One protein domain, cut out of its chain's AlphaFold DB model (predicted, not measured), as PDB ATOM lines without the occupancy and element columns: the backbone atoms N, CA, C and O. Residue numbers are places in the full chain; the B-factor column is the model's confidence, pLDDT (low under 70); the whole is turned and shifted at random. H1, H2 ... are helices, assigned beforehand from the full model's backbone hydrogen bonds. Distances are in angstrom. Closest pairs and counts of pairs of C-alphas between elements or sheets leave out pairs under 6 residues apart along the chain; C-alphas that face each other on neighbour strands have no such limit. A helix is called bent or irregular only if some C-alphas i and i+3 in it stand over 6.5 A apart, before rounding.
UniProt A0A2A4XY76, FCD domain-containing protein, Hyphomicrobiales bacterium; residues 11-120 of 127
ATOM      1  N   ILE A  11     157.645 138.179 124.871       87.06
ATOM      2  CA  ILE A  11     157.049 137.003 125.536       87.06
ATOM      3  C   ILE A  11     156.339 137.328 126.867       87.06
ATOM      4  O   ILE A  11     155.616 136.495 127.412       87.06
ATOM      5  N   HIS A  12     156.544 138.534 127.404       85.69
ATOM      6  CA  HIS A  12     155.953 139.000 128.661       85.69
ATOM      7  C   HIS A  12     154.924 140.121 128.466       85.69
ATOM      8  O   HIS A  12     154.606 140.834 129.418       85.69
ATOM      9  N   ILE A  13     154.396 140.281 127.251       91.31
ATOM     10  CA  ILE A  13     153.289 141.205 126.991       91.31
ATOM     11  C   ILE A  13     152.023 140.758 127.738       91.31
ATOM     12  O   ILE A  13     151.852 139.592 128.090       91.31
ATOM     13  N   THR A  14     151.153 141.718 128.020       94.25
ATOM     14  CA  THR A  14     149.916 141.533 128.787       94.25
ATOM     15  C   THR A  14     148.848 140.789 127.989       94.25
ATOM     16  O   THR A  14     148.827 140.847 126.759       94.25
ATOM     17  N   ASP A  15     147.888 140.184 128.687       94.69
ATOM     18  CA  ASP A  15     146.742 139.522 128.052       94.69
ATOM     19  C   ASP A  15     145.927 140.495 127.184       94.69
ATOM     20  O   ASP A  15     145.475 140.129 126.105       94.69
ATOM     21  N   THR A  16     145.819 141.767 127.586       96.62
ATOM     22  CA  THR A  16     145.193 142.823 126.770       96.62
ATOM     23  C   THR A  16     145.931 143.038 125.448       96.62
ATOM     24  O   THR A  16     145.303 143.227 124.409       96.62
ATOM     25  N   GLN A  17     147.265 142.994 125.459       96.25
ATOM     26  CA  GLN A  17     148.070 143.132 124.241       96.25
ATOM     27  C   GLN A  17     147.945 141.901 123.338       96.25
ATOM     28  O   GLN A  17     147.871 142.041 122.119       96.25
ATOM     29  N   ILE A  18     147.863 140.702 123.921       96.56
ATOM     30  CA  ILE A  18     147.602 139.465 123.173       96.56
ATOM     31  C   ILE A  18     146.203 139.501 122.546       96.56
ATOM     32  O   ILE A  18     146.060 139.209 121.362       96.56
ATOM     33  N   SER A  19     145.186 139.926 123.298       97.19
ATOM     34  CA  SER A  19     143.813 140.063 122.800       97.19
ATOM     35  C   SER A  19     143.716 141.050 121.634       97.19
ATOM     36  O   SER A  19     142.966 140.822 120.682       97.19
ATOM     37  N   GLN A  20     144.535 142.103 121.642       97.81
ATOM     38  CA  GLN A  20     144.583 143.032 120.520       97.81
ATOM     39  C   GLN A  20     145.243 142.435 119.274       97.81
ATOM     40  O   GLN A  20     144.764 142.675 118.169       97.81
ATOM     41  N   LEU A  21     146.287 141.613 119.435       96.81
ATOM     42  CA  LEU A  21     146.857 140.837 118.327       96.81
ATOM     43  C   LEU A  21     145.828 139.863 117.738       96.81
ATOM     44  O   LEU A  21     145.713 139.790 116.521       96.81
ATOM     45  N   GLN A  22     145.052 139.177 118.584       97.62
ATOM     46  CA  GLN A  22     143.972 138.283 118.147       97.62
ATOM     47  C   GLN A  22     142.892 139.030 117.362       97.62
ATOM     48  O   GLN A  22     142.483 138.576 116.305       97.62
ATOM     49  N   THR A  23     142.482 140.210 117.832       98.19
ATOM     50  CA  THR A  23     141.476 141.026 117.134       98.19
ATOM     51  C   THR A  23     141.953 141.441 115.738       98.19
ATOM     52  O   THR A  23     141.184 141.419 114.780       98.19
ATOM     53  N   ILE A  24     143.229 141.820 115.604       98.00
ATOM     54  CA  ILE A  24     143.815 142.174 114.304       98.00
ATOM     55  C   ILE A  24     143.905 140.936 113.395       98.00
ATOM     56  O   ILE A  24     143.601 141.037 112.207       98.00
ATOM     57  N   ASP A  25     144.289 139.783 113.946       96.75
ATOM     58  CA  ASP A  25     144.360 138.500 113.233       96.75
ATOM     59  C   ASP A  25     142.984 138.044 112.717       96.75
ATOM     60  O   ASP A  25     142.835 137.656 111.564       96.75
ATOM     61  N   GLU A  26     141.923 138.202 113.509       96.88
ATOM     62  CA  GLU A  26     140.553 137.898 113.075       96.88
ATOM     63  C   GLU A  26     140.099 138.789 111.902       96.88
ATOM     64  O   GLU A  26     139.425 138.333 110.974       96.88
ATOM     65  N   GLN A  27     140.492 140.067 111.902       97.44
ATOM     66  CA  GLN A  27     140.229 140.977 110.783       97.44
ATOM     67  C   GLN A  27     141.046 140.607 109.537       97.44
ATOM     68  O   GLN A  27     140.559 140.743 108.408       97.44
ATOM     69  N   LEU A  28     142.276 140.122 109.733       94.50
ATOM     70  CA  LEU A  28     143.116 139.582 108.671       94.50
ATOM     71  C   LEU A  28     142.467 138.342 108.044       94.50
ATOM     72  O   LEU A  28     142.317 138.299 106.824       94.50
ATOM     73  N   ASP A  29     142.024 137.388 108.863       94.12
ATOM     74  CA  ASP A  29     141.314 136.176 108.442       94.12
ATOM     75  C   ASP A  29     140.083 136.513 107.595       94.12
ATOM     76  O   ASP A  29     139.882 135.941 106.519       94.12
ATOM     77  N   PHE A  30     139.275 137.481 108.038       95.00
ATOM     78  CA  PHE A  30     138.112 137.933 107.279       95.00
ATOM     79  C   PHE A  30     138.513 138.506 105.912       95.00
ATOM     80  O   PHE A  30     137.916 138.163 104.892       95.00
ATOM     81  N   ALA A  31     139.560 139.335 105.864       93.69
ATOM     82  CA  ALA A  31     140.061 139.885 104.609       93.69
ATOM     83  C   ALA A  31     140.638 138.804 103.677       93.69
ATOM     84  O   ALA A  31     140.494 138.908 102.458       93.69
ATOM     85  N   ILE A  32     141.262 137.759 104.231       90.94
ATOM     86  CA  ILE A  32     141.725 136.600 103.463       90.94
ATOM     87  C   ILE A  32     140.534 135.871 102.849       90.94
ATOM     88  O   ILE A  32     140.552 135.619 101.642       90.94
ATOM     89  N   TYR A  33     139.518 135.570 103.657       91.38
ATOM     90  CA  TYR A  33     138.307 134.872 103.232       91.38
ATOM     91  C   TYR A  33     137.559 135.622 102.120       91.38
ATOM     92  O   TYR A  33     137.163 135.013 101.129       91.38
ATOM     93  N   ASP A  34     137.427 136.944 102.250       93.12
ATOM     94  CA  ASP A  34     136.729 137.813 101.292       93.12
ATOM     95  C   ASP A  34     137.541 138.107 100.010       93.12
ATOM     96  O   ASP A  34     137.062 138.758  99.085       93.12
ATOM     97  N   GLY A  35     138.803 137.666  99.922       89.56
ATOM     98  CA  GLY A  35     139.664 138.029  98.789       89.56
ATOM     99  C   GLY A  35     140.139 139.488  98.818       89.56
ATOM    100  O   GLY A  35     140.692 139.991  97.835       89.56
ATOM    101  N   ASN A  36     139.938 140.192  99.934       92.31
ATOM    102  CA  ASN A  36     140.239 141.608 100.079       92.31
ATOM    103  C   ASN A  36     141.741 141.835 100.297       92.31
ATOM    104  O   ASN A  36     142.230 141.945 101.421       92.31
ATOM    105  N   ILE A  37     142.479 141.983  99.196       91.06
ATOM    106  CA  ILE A  37     143.930 142.228  99.203       91.06
ATOM    107  C   ILE A  37     144.303 143.476 100.011       91.06
ATOM    108  O   ILE A  37     145.313 143.488 100.714       91.06
ATOM    109  N   THR A  38     143.518 144.552  99.909       92.38
ATOM    110  CA  THR A  38     143.819 145.790 100.640       92.38
ATOM    111  C   THR A  38     143.662 145.575 102.141       92.38
ATOM    112  O   THR A  38     144.563 145.949 102.889       92.38
ATOM    113  N   GLY A  39     142.576 144.922 102.562       94.25
ATOM    114  CA  GLY A  39     142.353 144.535 103.950       94.25
ATOM    115  C   GLY A  39     143.445 143.596 104.458       94.25
ATOM    116  O   GLY A  39     143.980 143.826 105.535       94.25
ATOM    117  N   TYR A  40     143.851 142.606 103.662       91.94
ATOM    118  CA  TYR A  40     144.939 141.697 104.020       91.94
ATOM    119  C   TYR A  40     146.227 142.464 104.348       91.94
ATOM    120  O   TYR A  40     146.768 142.334 105.440       91.94
ATOM    121  N   LEU A  41     146.683 143.335 103.441       90.56
ATOM    122  CA  LEU A  41     147.922 144.097 103.637       90.56
ATOM    123  C   LEU A  41     147.838 145.070 104.821       90.56
ATOM    124  O   LEU A  41     148.834 145.283 105.512       90.56
ATOM    125  N   GLN A  42     146.665 145.666 105.052       93.94
ATOM    126  CA  GLN A  42     146.437 146.583 106.170       93.94
ATOM    127  C   GLN A  42     146.538 145.867 107.518       93.94
ATOM    128  O   GLN A  42     147.308 146.307 108.373       93.94
ATOM    129  N   HIS A  43     145.811 144.761 107.699       95.25
ATOM    130  CA  HIS A  43     145.818 144.018 108.961       95.25
ATOM    131  C   HIS A  43     147.139 143.272 109.172       95.25
ATOM    132  O   HIS A  43     147.651 143.252 110.288       95.25
ATOM    133  N   ASN A  44     147.769 142.776 108.101       91.94
ATOM    134  CA  ASN A  44     149.088 142.156 108.179       91.94
ATOM    135  C   ASN A  44     150.150 143.158 108.671       91.94
ATOM    136  O   ASN A  44     150.866 142.883 109.634       91.94
ATOM    137  N   HIS A  45     150.189 144.364 108.096       91.62
ATOM    138  CA  HIS A  45     151.047 145.440 108.596       91.62
ATOM    139  C   HIS A  45     150.708 145.817 110.048       91.62
ATOM    140  O   HIS A  45     151.610 145.951 110.876       91.62
ATOM    141  N   ALA A  46     149.421 145.974 110.373       94.81
ATOM    142  CA  ALA A  46     148.982 146.344 111.716       94.81
ATOM    143  C   ALA A  46     149.434 145.328 112.776       94.81
ATOM    144  O   ALA A  46     149.935 145.740 113.821       94.81
ATOM    145  N   PHE A  47     149.334 144.027 112.491       94.56
ATOM    146  CA  PHE A  47     149.770 142.963 113.395       94.56
ATOM    147  C   PHE A  47     151.268 143.073 113.704       94.56
ATOM    148  O   PHE A  47     151.669 143.161 114.868       94.56
ATOM    149  N   HIS A  48     152.105 143.145 112.661       91.50
ATOM    150  CA  HIS A  48     153.557 143.228 112.827       91.50
ATOM    151  C   HIS A  48     153.982 144.501 113.556       91.50
ATOM    152  O   HIS A  48     154.777 144.432 114.492       91.50
ATOM    153  N   PHE A  49     153.432 145.660 113.186       90.81
ATOM    154  CA  PHE A  49     153.804 146.926 113.816       90.81
ATOM    155  C   PHE A  49     153.278 147.060 115.240       90.81
ATOM    156  O   PHE A  49     153.975 147.630 116.080       90.81
ATOM    157  N   TYR A  50     152.107 146.498 115.549       92.88
ATOM    158  CA  TYR A  50     151.657 146.389 116.931       92.88
ATOM    159  C   TYR A  50     152.676 145.592 117.749       92.88
ATOM    160  O   TYR A  50     153.198 146.108 118.734       92.88
ATOM    161  N   LEU A  51     153.059 144.399 117.281       90.06
ATOM    162  CA  LEU A  51     154.044 143.546 117.948       90.06
ATOM    163  C   LEU A  51     155.415 144.225 118.104       90.06
ATOM    164  O   LEU A  51     156.018 144.169 119.177       90.06
ATOM    165  N   TYR A  52     155.915 144.890 117.059       87.00
ATOM    166  CA  TYR A  52     157.213 145.565 117.097       87.00
ATOM    167  C   TYR A  52     157.222 146.740 118.072       87.00
ATOM    168  O   TYR A  52     158.195 146.910 118.807       87.00
ATOM    169  N   ASN A  53     156.136 147.508 118.161       88.44
ATOM    170  CA  ASN A  53     156.042 148.623 119.101       88.44
ATOM    171  C   ASN A  53     156.050 148.159 120.570       88.44
ATOM    172  O   ASN A  53     156.554 148.875 121.435       88.44
ATOM    173  N   LEU A  54     155.607 146.931 120.868       89.12
ATOM    174  CA  LEU A  54     155.715 146.349 122.217       89.12
ATOM    175  C   LEU A  54     157.168 146.095 122.653       89.12
ATOM    176  O   LEU A  54     157.461 146.008 123.847       89.12
ATOM    177  N   THR A  55     158.106 146.019 121.707       82.19
ATOM    178  CA  THR A  55     159.534 145.827 122.004       82.19
ATOM    179  C   THR A  55     160.187 147.080 122.594       82.19
ATOM    180  O   THR A  55     161.190 146.972 123.304       82.19
ATOM    181  N   GLN A  56     159.623 148.268 122.344       76.62
ATOM    182  CA  GLN A  56     160.204 149.581 122.672       76.62
ATOM    183  C   GLN A  56     161.649 149.748 122.147       76.62
ATOM    184  O   GLN A  56     162.500 150.348 122.802       76.62
ATOM    185  N   TYR A  57     161.968 149.149 120.994       78.69
ATOM    186  CA  TYR A  57     163.228 149.388 120.288       78.69
ATOM    187  C   TYR A  57     163.060 150.549 119.307       78.69
ATOM    188  O   TYR A  57     163.066 150.360 118.090       78.69
ATOM    189  N   ASP A  58     162.937 151.759 119.850       76.19
ATOM    190  CA  ASP A  58     162.582 152.979 119.107       76.19
ATOM    191  C   ASP A  58     163.523 153.276 117.929       76.19
ATOM    192  O   ASP A  58     163.107 153.824 116.913       76.19
ATOM    193  N   VAL A  59     164.787 152.852 118.024       83.25
ATOM    194  CA  VAL A  59     165.772 153.021 116.945       83.25
ATOM    195  C   VAL A  59     165.500 152.084 115.767       83.25
ATOM    196  O   VAL A  59     165.769 152.459 114.635       83.25
ATOM    197  N   ALA A  60     164.983 150.873 115.996       80.44
ATOM    198  CA  ALA A  60     164.807 149.865 114.948       80.44
ATOM    199  C   ALA A  60     163.515 150.060 114.137       80.44
ATOM    200  O   ALA A  60     163.488 149.747 112.945       80.44
ATOM    201  N   ILE A  61     162.457 150.594 114.762       84.56
ATOM    202  CA  ILE A  61     161.132 150.741 114.140       84.56
ATOM    203  C   ILE A  61     161.171 151.549 112.828       84.56
ATOM    204  O   ILE A  61     160.636 151.051 111.835       84.56
ATOM    205  N   PRO A  62     161.847 152.715 112.737       86.50
ATOM    206  CA  PRO A  62     161.904 153.479 111.488       86.50
ATOM    207  C   PRO A  62     162.579 152.722 110.333       86.50
ATOM    208  O   PRO A  62     162.180 152.864 109.173       86.50
ATOM    209  N   PHE A  63     163.579 151.881 110.629       87.00
ATOM    210  CA  PHE A  63     164.239 151.053 109.614       87.00
ATOM    211  C   PHE A  63     163.314 149.944 109.115       87.00
ATOM    212  O   PHE A  63     163.207 149.735 107.907       87.00
ATOM    213  N   ILE A  64     162.599 149.275 110.025       85.25
ATOM    214  CA  ILE A  64     161.610 148.251 109.668       85.25
ATOM    215  C   ILE A  64     160.484 148.873 108.830       85.25
ATOM    216  O   ILE A  64     160.109 148.314 107.802       85.25
ATOM    217  N   GLN A  65     160.001 150.063 109.199       87.75
ATOM    218  CA  GLN A  65     159.004 150.812 108.428       87.75
ATOM    219  C   GLN A  65     159.485 151.161 107.022       87.75
ATOM    220  O   GLN A  65     158.752 150.972 106.053       87.75
ATOM    221  N   SER A  66     160.733 151.610 106.890       88.38
ATOM    222  CA  SER A  66     161.325 151.917 105.587       88.38
ATOM    223  C   SER A  66     161.426 150.678 104.694       88.38
ATOM    224  O   SER A  66     161.111 150.757 103.508       88.38
ATOM    225  N   LEU A  67     161.824 149.529 105.255       85.00
ATOM    226  CA  LEU A  67     161.850 148.256 104.530       85.00
ATOM    227  C   LEU A  67     160.437 147.819 104.126       85.00
ATOM    228  O   LEU A  67     160.223 147.414 102.986       85.00
ATOM    229  N   TRP A  68     159.457 147.964 105.019       85.88
ATOM    230  CA  TRP A  68     158.068 147.624 104.722       85.88
ATOM    231  C   TRP A  68     157.503 148.437 103.555       85.88
ATOM    232  O   TRP A  68     156.874 147.877 102.662       85.88
ATOM    233  N   LEU A  69     157.757 149.748 103.514       87.12
ATOM    234  CA  LEU A  69     157.304 150.615 102.419       87.12
ATOM    235  C   LEU A  69     157.883 150.205 101.059       87.12
ATOM    236  O   LEU A  69     157.210 150.346 100.041       87.12
ATOM    237  N   GLN A  70     159.105 149.670 101.042       85.50
ATOM    238  CA  GLN A  70     159.737 149.157  99.826       85.50
ATOM    239  C   GLN A  70     159.156 147.799  99.410       85.50
ATOM    240  O   GLN A  70     158.992 147.543  98.219       85.50
ATOM    241  N   LEU A  71     158.818 146.939 100.376       81.44
ATOM    242  CA  LEU A  71     158.308 145.584 100.136       81.44
ATOM    243  C   LEU A  71     156.790 145.531  99.878       81.44
ATOM    244  O   LEU A  71     156.312 144.653  99.158       81.44
ATOM    245  N   GLY A  72     156.025 146.486 100.409       81.31
ATOM    246  CA  GLY A  72     154.563 146.537 100.318       81.31
ATOM    247  C   GLY A  72     154.001 146.475  98.888       81.31
ATOM    248  O   GLY A  72     153.074 145.693  98.646       81.31
ATOM    249  N   PRO A  73     154.549 147.225  97.907       84.44
ATOM    250  CA  PRO A  73     154.136 147.116  96.507       84.44
ATOM    251  C   PRO A  73     154.313 145.705  95.928       84.44
ATOM    252  O   PRO A  73     153.449 145.241  95.181       84.44
ATOM    253  N   TYR A  74     155.380 144.994  96.307       82.50
ATOM    254  CA  TYR A  74     155.611 143.618  95.864       82.50
ATOM    255  C   TYR A  74     154.571 142.668  96.454       82.50
ATOM    256  O   TYR A  74     153.934 141.934  95.699       82.50
ATOM    257  N   MET A  75     154.309 142.740  97.766       80.50
ATOM    258  CA  MET A  75     153.262 141.919  98.388       80.50
ATOM    259  C   MET A  75     151.901 142.140  97.721       80.50
ATOM    260  O   MET A  75     151.201 141.168  97.448       80.50
ATOM    261  N   ARG A  76     151.546 143.384  97.363       85.69
ATOM    262  CA  ARG A  76     150.303 143.675  96.627       85.69
ATOM    263  C   ARG A  76     150.241 142.978  95.267       85.69
ATOM    264  O   ARG A  76     149.204 142.404  94.940       85.69
ATOM    265  N   ILE A  77     151.321 143.014  94.485       84.38
ATOM    266  CA  ILE A  77     151.385 142.351  93.174       84.38
ATOM    267  C   ILE A  77     151.210 140.838  93.329       84.38
ATOM    268  O   ILE A  77     150.422 140.238  92.599       84.38
ATOM    269  N   ILE A  78     151.908 140.215  94.281       78.50
ATOM    270  CA  ILE A  78     151.805 138.767  94.493       78.50
ATOM    271  C   ILE A  78     150.440 138.360  95.048       78.50
ATOM    272  O   ILE A  78     149.859 137.402  94.545       78.50
ATOM    273  N   CYS A  79     149.874 139.109  95.995       81.94
ATOM    274  CA  CYS A  79     148.505 138.872  96.456       81.94
ATOM    275  C   CYS A  79     147.498 138.981  95.303       81.94
ATOM    276  O   CYS A  79     146.591 138.162  95.207       81.94
ATOM    277  N   GLY A  80     147.687 139.939  94.389       82.88
ATOM    278  CA  GLY A  80     146.858 140.078  93.189       82.88
ATOM    279  C   GLY A  80     146.966 138.910  92.209       82.88
ATOM    280  O   GLY A  80     145.982 138.572  91.561       82.88
ATOM    281  N   ARG A  81     148.141 138.279  92.100       80.19
ATOM    282  CA  ARG A  81     148.376 137.140  91.196       80.19
ATOM    283  C   ARG A  81     147.913 135.806  91.780       80.19
ATOM    284  O   ARG A  81     147.365 134.988  91.051       80.19
ATOM    285  N   ASN A  82     148.153 135.586  93.070       75.81
ATOM    286  CA  ASN A  82     147.960 134.287  93.718       75.81
ATOM    287  C   ASN A  82     146.645 134.201  94.510       75.81
ATOM    288  O   ASN A  82     146.247 133.109  94.912       75.81
ATOM    289  N   GLY A  83     145.979 135.337  94.738       77.25
ATOM    290  CA  GLY A  83     144.855 135.443  95.661       77.25
ATOM    291  C   GLY A  83     145.300 135.391  97.125       77.25
ATOM    292  O   GLY A  83     146.374 134.892  97.469       77.25
ATOM    293  N   THR A  84     144.456 135.907  98.013       77.00
ATOM    294  CA  THR A  84     144.713 135.939  99.463       77.00
ATOM    295  C   THR A  84     144.705 134.546 100.096       77.00
ATOM    296  O   THR A  84     145.480 134.299 101.007       77.00
ATOM    297  N   ALA A  85     143.901 133.608  99.587       70.31
ATOM    298  CA  ALA A  85     143.775 132.253 100.138       70.31
ATOM    299  C   ALA A  85     145.056 131.400 100.029       70.31
ATOM    300  O   ALA A  85     145.187 130.389 100.714       70.31
ATOM    301  N   GLN A  86     145.995 131.782  99.156       69.62
ATOM    302  CA  GLN A  86     147.304 131.130  99.032       69.62
ATOM    303  C   GLN A  86     148.357 131.735  99.974       69.62
ATOM    304  O   GLN A  86     149.481 131.238 100.042       69.62
ATOM    305  N   MET A  87     148.017 132.806 100.699       69.62
ATOM    306  CA  MET A  87     148.871 133.356 101.745       69.62
ATOM    307  C   MET A  87     148.684 132.507 103.001       69.62
ATOM    308  O   MET A  87     147.653 132.564 103.660       69.62
ATOM    309  N   GLN A  88     149.678 131.681 103.313       70.00
ATOM    310  CA  GLN A  88     149.710 130.941 104.567       70.00
ATOM    311  C   GLN A  88     149.870 131.936 105.732       70.00
ATOM    312  O   GLN A  88     150.768 132.764 105.729       70.00
ATOM    313  N   ASP A  89     148.989 131.925 106.715       80.81
ATOM    314  CA  ASP A  89     149.145 132.811 107.867       80.81
ATOM    315  C   ASP A  89     149.928 132.108 108.996       80.81
ATOM    316  O   ASP A  89     149.730 130.919 109.259       80.81
ATOM    317  N   GLN A  90     150.856 132.828 109.634       89.44
ATOM    318  CA  GLN A  90     151.623 132.372 110.803       89.44
ATOM    319  C   GLN A  90     151.271 133.158 112.076       89.44
ATOM    320  O   GLN A  90     151.826 132.873 113.145       89.44
ATOM    321  N   HIS A  91     150.352 134.122 111.999       94.38
ATOM    322  CA  HIS A  91     149.970 134.989 113.114       94.38
ATOM    323  C   HIS A  91     149.363 134.174 114.257       94.38
ATOM    324  O   HIS A  91     149.771 134.344 115.409       94.38
ATOM    325  N   LYS A  92     148.552 133.155 113.950       94.94
ATOM    326  CA  LYS A  92     148.036 132.196 114.951       94.94
ATOM    327  C   LYS A  92     149.130 131.446 115.709       94.94
ATOM    328  O   LYS A  92     149.022 131.242 116.923       94.94
ATOM    329  N   SER A  93     150.200 131.049 115.020       95.00
ATOM    330  CA  SER A  93     151.354 130.380 115.636       95.00
ATOM    331  C   SER A  93     152.111 131.328 116.569       95.00
ATOM    332  O   SER A  93     152.511 130.930 117.664       95.00
ATOM    333  N   ILE A  94     152.265 132.594 116.163       94.44
ATOM    334  CA  ILE A  94     152.872 133.651 116.981       94.44
ATOM    335  C   ILE A  94     152.034 133.878 118.244       94.44
ATOM    336  O   ILE A  94     152.565 133.772 119.349       94.44
ATOM    337  N   VAL A  95     150.725 134.108 118.107       95.81
ATOM    338  CA  VAL A  95     149.798 134.307 119.236       95.81
ATOM    339  C   VAL A  95     149.822 133.115 120.193       95.81
ATOM    340  O   VAL A  95     149.965 133.295 121.402       95.81
ATOM    341  N   SER A  96     149.768 131.889 119.669       95.94
ATOM    342  CA  SER A  96     149.823 130.674 120.490       95.94
ATOM    343  C   SER A  96     151.124 130.583 121.294       95.94
ATOM    344  O   SER A  96     151.108 130.214 122.470       95.94
ATOM    345  N   ALA A  97     152.257 130.955 120.691       94.75
ATOM    346  CA  ALA A  97     153.540 130.985 121.382       94.75
ATOM    347  C   ALA A  97     153.603 132.067 122.475       94.75
ATOM    348  O   ALA A  97     154.210 131.825 123.521       94.75
ATOM    349  N   LEU A  98     152.960 133.221 122.260       94.44
ATOM    350  CA  LEU A  98     152.852 134.301 123.247       94.44
ATOM    351  C   LEU A  98     152.023 133.872 124.460       94.44
ATOM    352  O   LEU A  98     152.488 134.011 125.589       94.44
ATOM    353  N   ILE A  99     150.855 133.263 124.230       95.19
ATOM    354  CA  ILE A  99     149.989 132.723 125.293       95.19
ATOM    355  C   ILE A  99     150.736 131.664 126.110       95.19
ATOM    356  O   ILE A  99     150.750 131.705 127.339       95.19
ATOM    357  N   ALA A 100     151.411 130.735 125.429       94.94
ATOM    358  CA  ALA A 100     152.188 129.679 126.074       94.94
ATOM    359  C   ALA A 100     153.498 130.177 126.713       94.94
ATOM    360  O   ALA A 100     154.215 129.385 127.325       94.94
ATOM    361  N   LYS A 101     153.849 131.458 126.532       92.62
ATOM    362  CA  LYS A 101     155.134 132.059 126.918       92.62
ATOM    363  C   LYS A 101     156.347 131.241 126.448       92.62
ATOM    364  O   LYS A 101     157.375 131.168 127.118       92.62
ATOM    365  N   ASN A 102     156.234 130.621 125.272       93.19
ATOM    366  CA  ASN A 102     157.264 129.766 124.696       93.19
ATOM    367  C   ASN A 102     158.127 130.541 123.687       93.19
ATOM    368  O   ASN A 102     157.783 130.670 122.510       93.19
ATOM    369  N   VAL A 103     159.290 131.011 124.144       90.12
ATOM    370  CA  VAL A 103     160.252 131.782 123.334       90.12
ATOM    371  C   VAL A 103     160.745 131.005 122.108       90.12
ATOM    372  O   VAL A 103     160.949 131.595 121.048       90.12
ATOM    373  N   SER A 104     160.928 129.686 122.226       90.62
ATOM    374  CA  SER A 104     161.414 128.855 121.118       90.62
ATOM    375  C   SER A 104     160.384 128.788 119.991       90.62
ATOM    376  O   SER A 104     160.708 129.079 118.839       90.62
ATOM    377  N   ASN A 105     159.123 128.516 120.336       92.06
ATOM    378  CA  ASN A 105     158.030 128.499 119.367       92.06
ATOM    379  C   ASN A 105     157.793 129.886 118.763       92.06
ATOM    380  O   ASN A 105     157.554 129.983 117.562       92.06
ATOM    381  N   LEU A 106     157.926 130.954 119.559       91.56
ATOM    382  CA  LEU A 106     157.800 132.325 119.066       91.56
ATOM    383  C   LEU A 106     158.867 132.628 118.007       91.56
ATOM    384  O   LEU A 106     158.549 133.130 116.931       91.56
ATOM    385  N   LEU A 107     160.126 132.267 118.276       89.25
ATOM    386  CA  LEU A 107     161.222 132.437 117.323       89.25
ATOM    387  C   LEU A 107     160.978 131.645 116.032       89.25
ATOM    388  O   LEU A 107     161.230 132.165 114.944       89.25
ATOM    389  N   ILE A 108     160.507 130.400 116.133       91.25
ATOM    390  CA  ILE A 108     160.199 129.561 114.965       91.25
ATOM    391  C   ILE A 108     159.086 130.203 114.132       91.25
ATOM    392  O   ILE A 108     159.264 130.376 112.926       91.25
ATOM    393  N   ALA A 109     157.985 130.602 114.771       91.75
ATOM    394  CA  ALA A 109     156.829 131.184 114.101       91.75
ATOM    395  C   ALA A 109     157.173 132.516 113.413       91.75
ATOM    396  O   ALA A 109     156.898 132.678 112.228       91.75
ATOM    397  N   MET A 110     157.876 133.426 114.099       88.75
ATOM    398  CA  MET A 110     158.311 134.699 113.506       88.75
ATOM    399  C   MET A 110     159.286 134.504 112.336       88.75
ATOM    400  O   MET A 110     159.224 135.230 111.348       88.75
ATOM    401  N   ASN A 111     160.189 133.519 112.409       87.56
ATOM    402  CA  ASN A 111     161.074 133.212 111.282       87.56
ATOM    403  C   ASN A 111     160.316 132.617 110.094       87.56
ATOM    404  O   ASN A 111     160.670 132.907 108.952       87.56
ATOM    405  N   ALA A 112     159.330 131.755 110.345       87.62
ATOM    406  CA  ALA A 112     158.500 131.178 109.296       87.62
ATOM    407  C   ALA A 112     157.702 132.269 108.571       87.62
ATOM    408  O   ALA A 112     157.725 132.309 107.344       87.62
ATOM    409  N   ASP A 113     157.104 133.184 109.332       87.56
ATOM    410  CA  ASP A 113     156.348 134.335 108.837       87.56
ATOM    411  C   ASP A 113     157.195 135.246 107.928       87.56
ATOM    412  O   ASP A 113     156.887 135.429 106.748       87.56
ATOM    413  N   ILE A 114     158.357 135.700 108.417       81.81
ATOM    414  CA  ILE A 114     159.274 136.543 107.634       81.81
ATOM    415  C   ILE A 114     159.753 135.806 106.381       81.81
ATOM    416  O   ILE A 114     159.791 136.386 105.297       81.81
ATOM    417  N   LYS A 115     160.126 134.525 106.497       80.19
ATOM    418  CA  LYS A 115     160.569 133.726 105.342       80.19
ATOM    419  C   LYS A 115     159.464 133.526 104.329       80.19
ATOM    420  O   LYS A 115     159.769 133.379 103.153       80.19
ATOM    421  N   GLN A 116     158.214 133.483 104.754       76.19
ATOM    422  CA  GLN A 116     157.103 133.398 103.834       76.19
ATOM    423  C   GLN A 116     156.902 134.724 103.100       76.19
ATOM    424  O   GLN A 116     156.853 134.716 101.871       76.19
ATOM    425  N   GLY A 117     156.884 135.848 103.821       67.75
ATOM    426  CA  GLY A 117     156.863 137.181 103.213       67.75
ATOM    427  C   GLY A 117     158.060 137.425 102.284       67.75
ATOM    428  O   GLY A 117     157.926 138.101 101.272       67.75
ATOM    429  N   ALA A 118     159.217 136.816 102.576       65.06
ATOM    430  CA  ALA A 118     160.446 136.921 101.787       65.06
ATOM    431  C   ALA A 118     160.614 135.847 100.697       65.06
ATOM    432  O   ALA A 118     161.373 136.062  99.759       65.06
ATOM    433  N   LYS A 119     159.910 134.704 100.757       61.62
ATOM    434  CA  LYS A 119     159.818 133.732  99.639       61.62
ATOM    435  C   LYS A 119     159.114 134.333  98.419       61.62
ATOM    436  O   LYS A 119     159.109 133.754  97.338       61.62
ATOM    437  N   ILE A 120     158.537 135.505  98.622       55.12
ATOM    438  CA  ILE A 120     157.910 136.368  97.652       55.12
ATOM    439  C   ILE A 120     158.923 137.484  97.292       55.12
ATOM    440  O   ILE A 120     158.663 138.647  97.594       55.12
TER     441      ILE A 120
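This is residues 11 to 120 of the 127 residues of the protein "FCD domain-containing protein" of Hyphomicrobiales bacterium (UniProt A0A2A4XY76). The bent helix H3 runs loosely beside H2 with arm H3a, then crosses one end with arm H3b; two helical hairpins, H1-H2 and H4-H5, pack together through H1 and H4. The 110 printed residues hold five named helices, H1 to H5, and no named strand: all helix, packing mostly aligned. The whole is compact, radius of gyration of the C-alphas 13.7 A, spanning 38 by 30 by 22 A.

H3, residues 61 to 82, was assigned as one helix by its hydrogen bonds but is bent: C-alphas 70 and 73 are 6.8 A apart. Its arms, H3a, 61 to 70, and H3b, 73 to 82, each 14.5 A, stand at a steep tilt of 53 degrees. H2 is residues 37 to 53, 24.2 A; H1, 15 to 33, 26.6 A, begins at (146.742, 139.522, 128.052). H4 is 91 to 99, 12.4 A; H5, 103 to 118, 22.2 A, ends at (160.446, 136.921, 101.787).

H3a is close to but not clearly touching H2, closest C-alphas Tyr 52 and Ile 61, 7.1 A. H3b touches residues 37 to 41 of H2, closest C-alphas Ile 37 and Cys 79, 6.3 A. H1 residues 18 to 25 touch H4, closest C-alphas Asp 25 and His 91, 6.6 A. Every O i to N i+4 pair is within hydrogen-bond range in H1, H2, H3a, H3b, H4 and H5.

The farthest C-alphas, His 12 and Arg 81, are 38.3 A apart. The printed part has no cut and no long link; pLDDT is under 70 at residues 86 to 87 and 117 to 120.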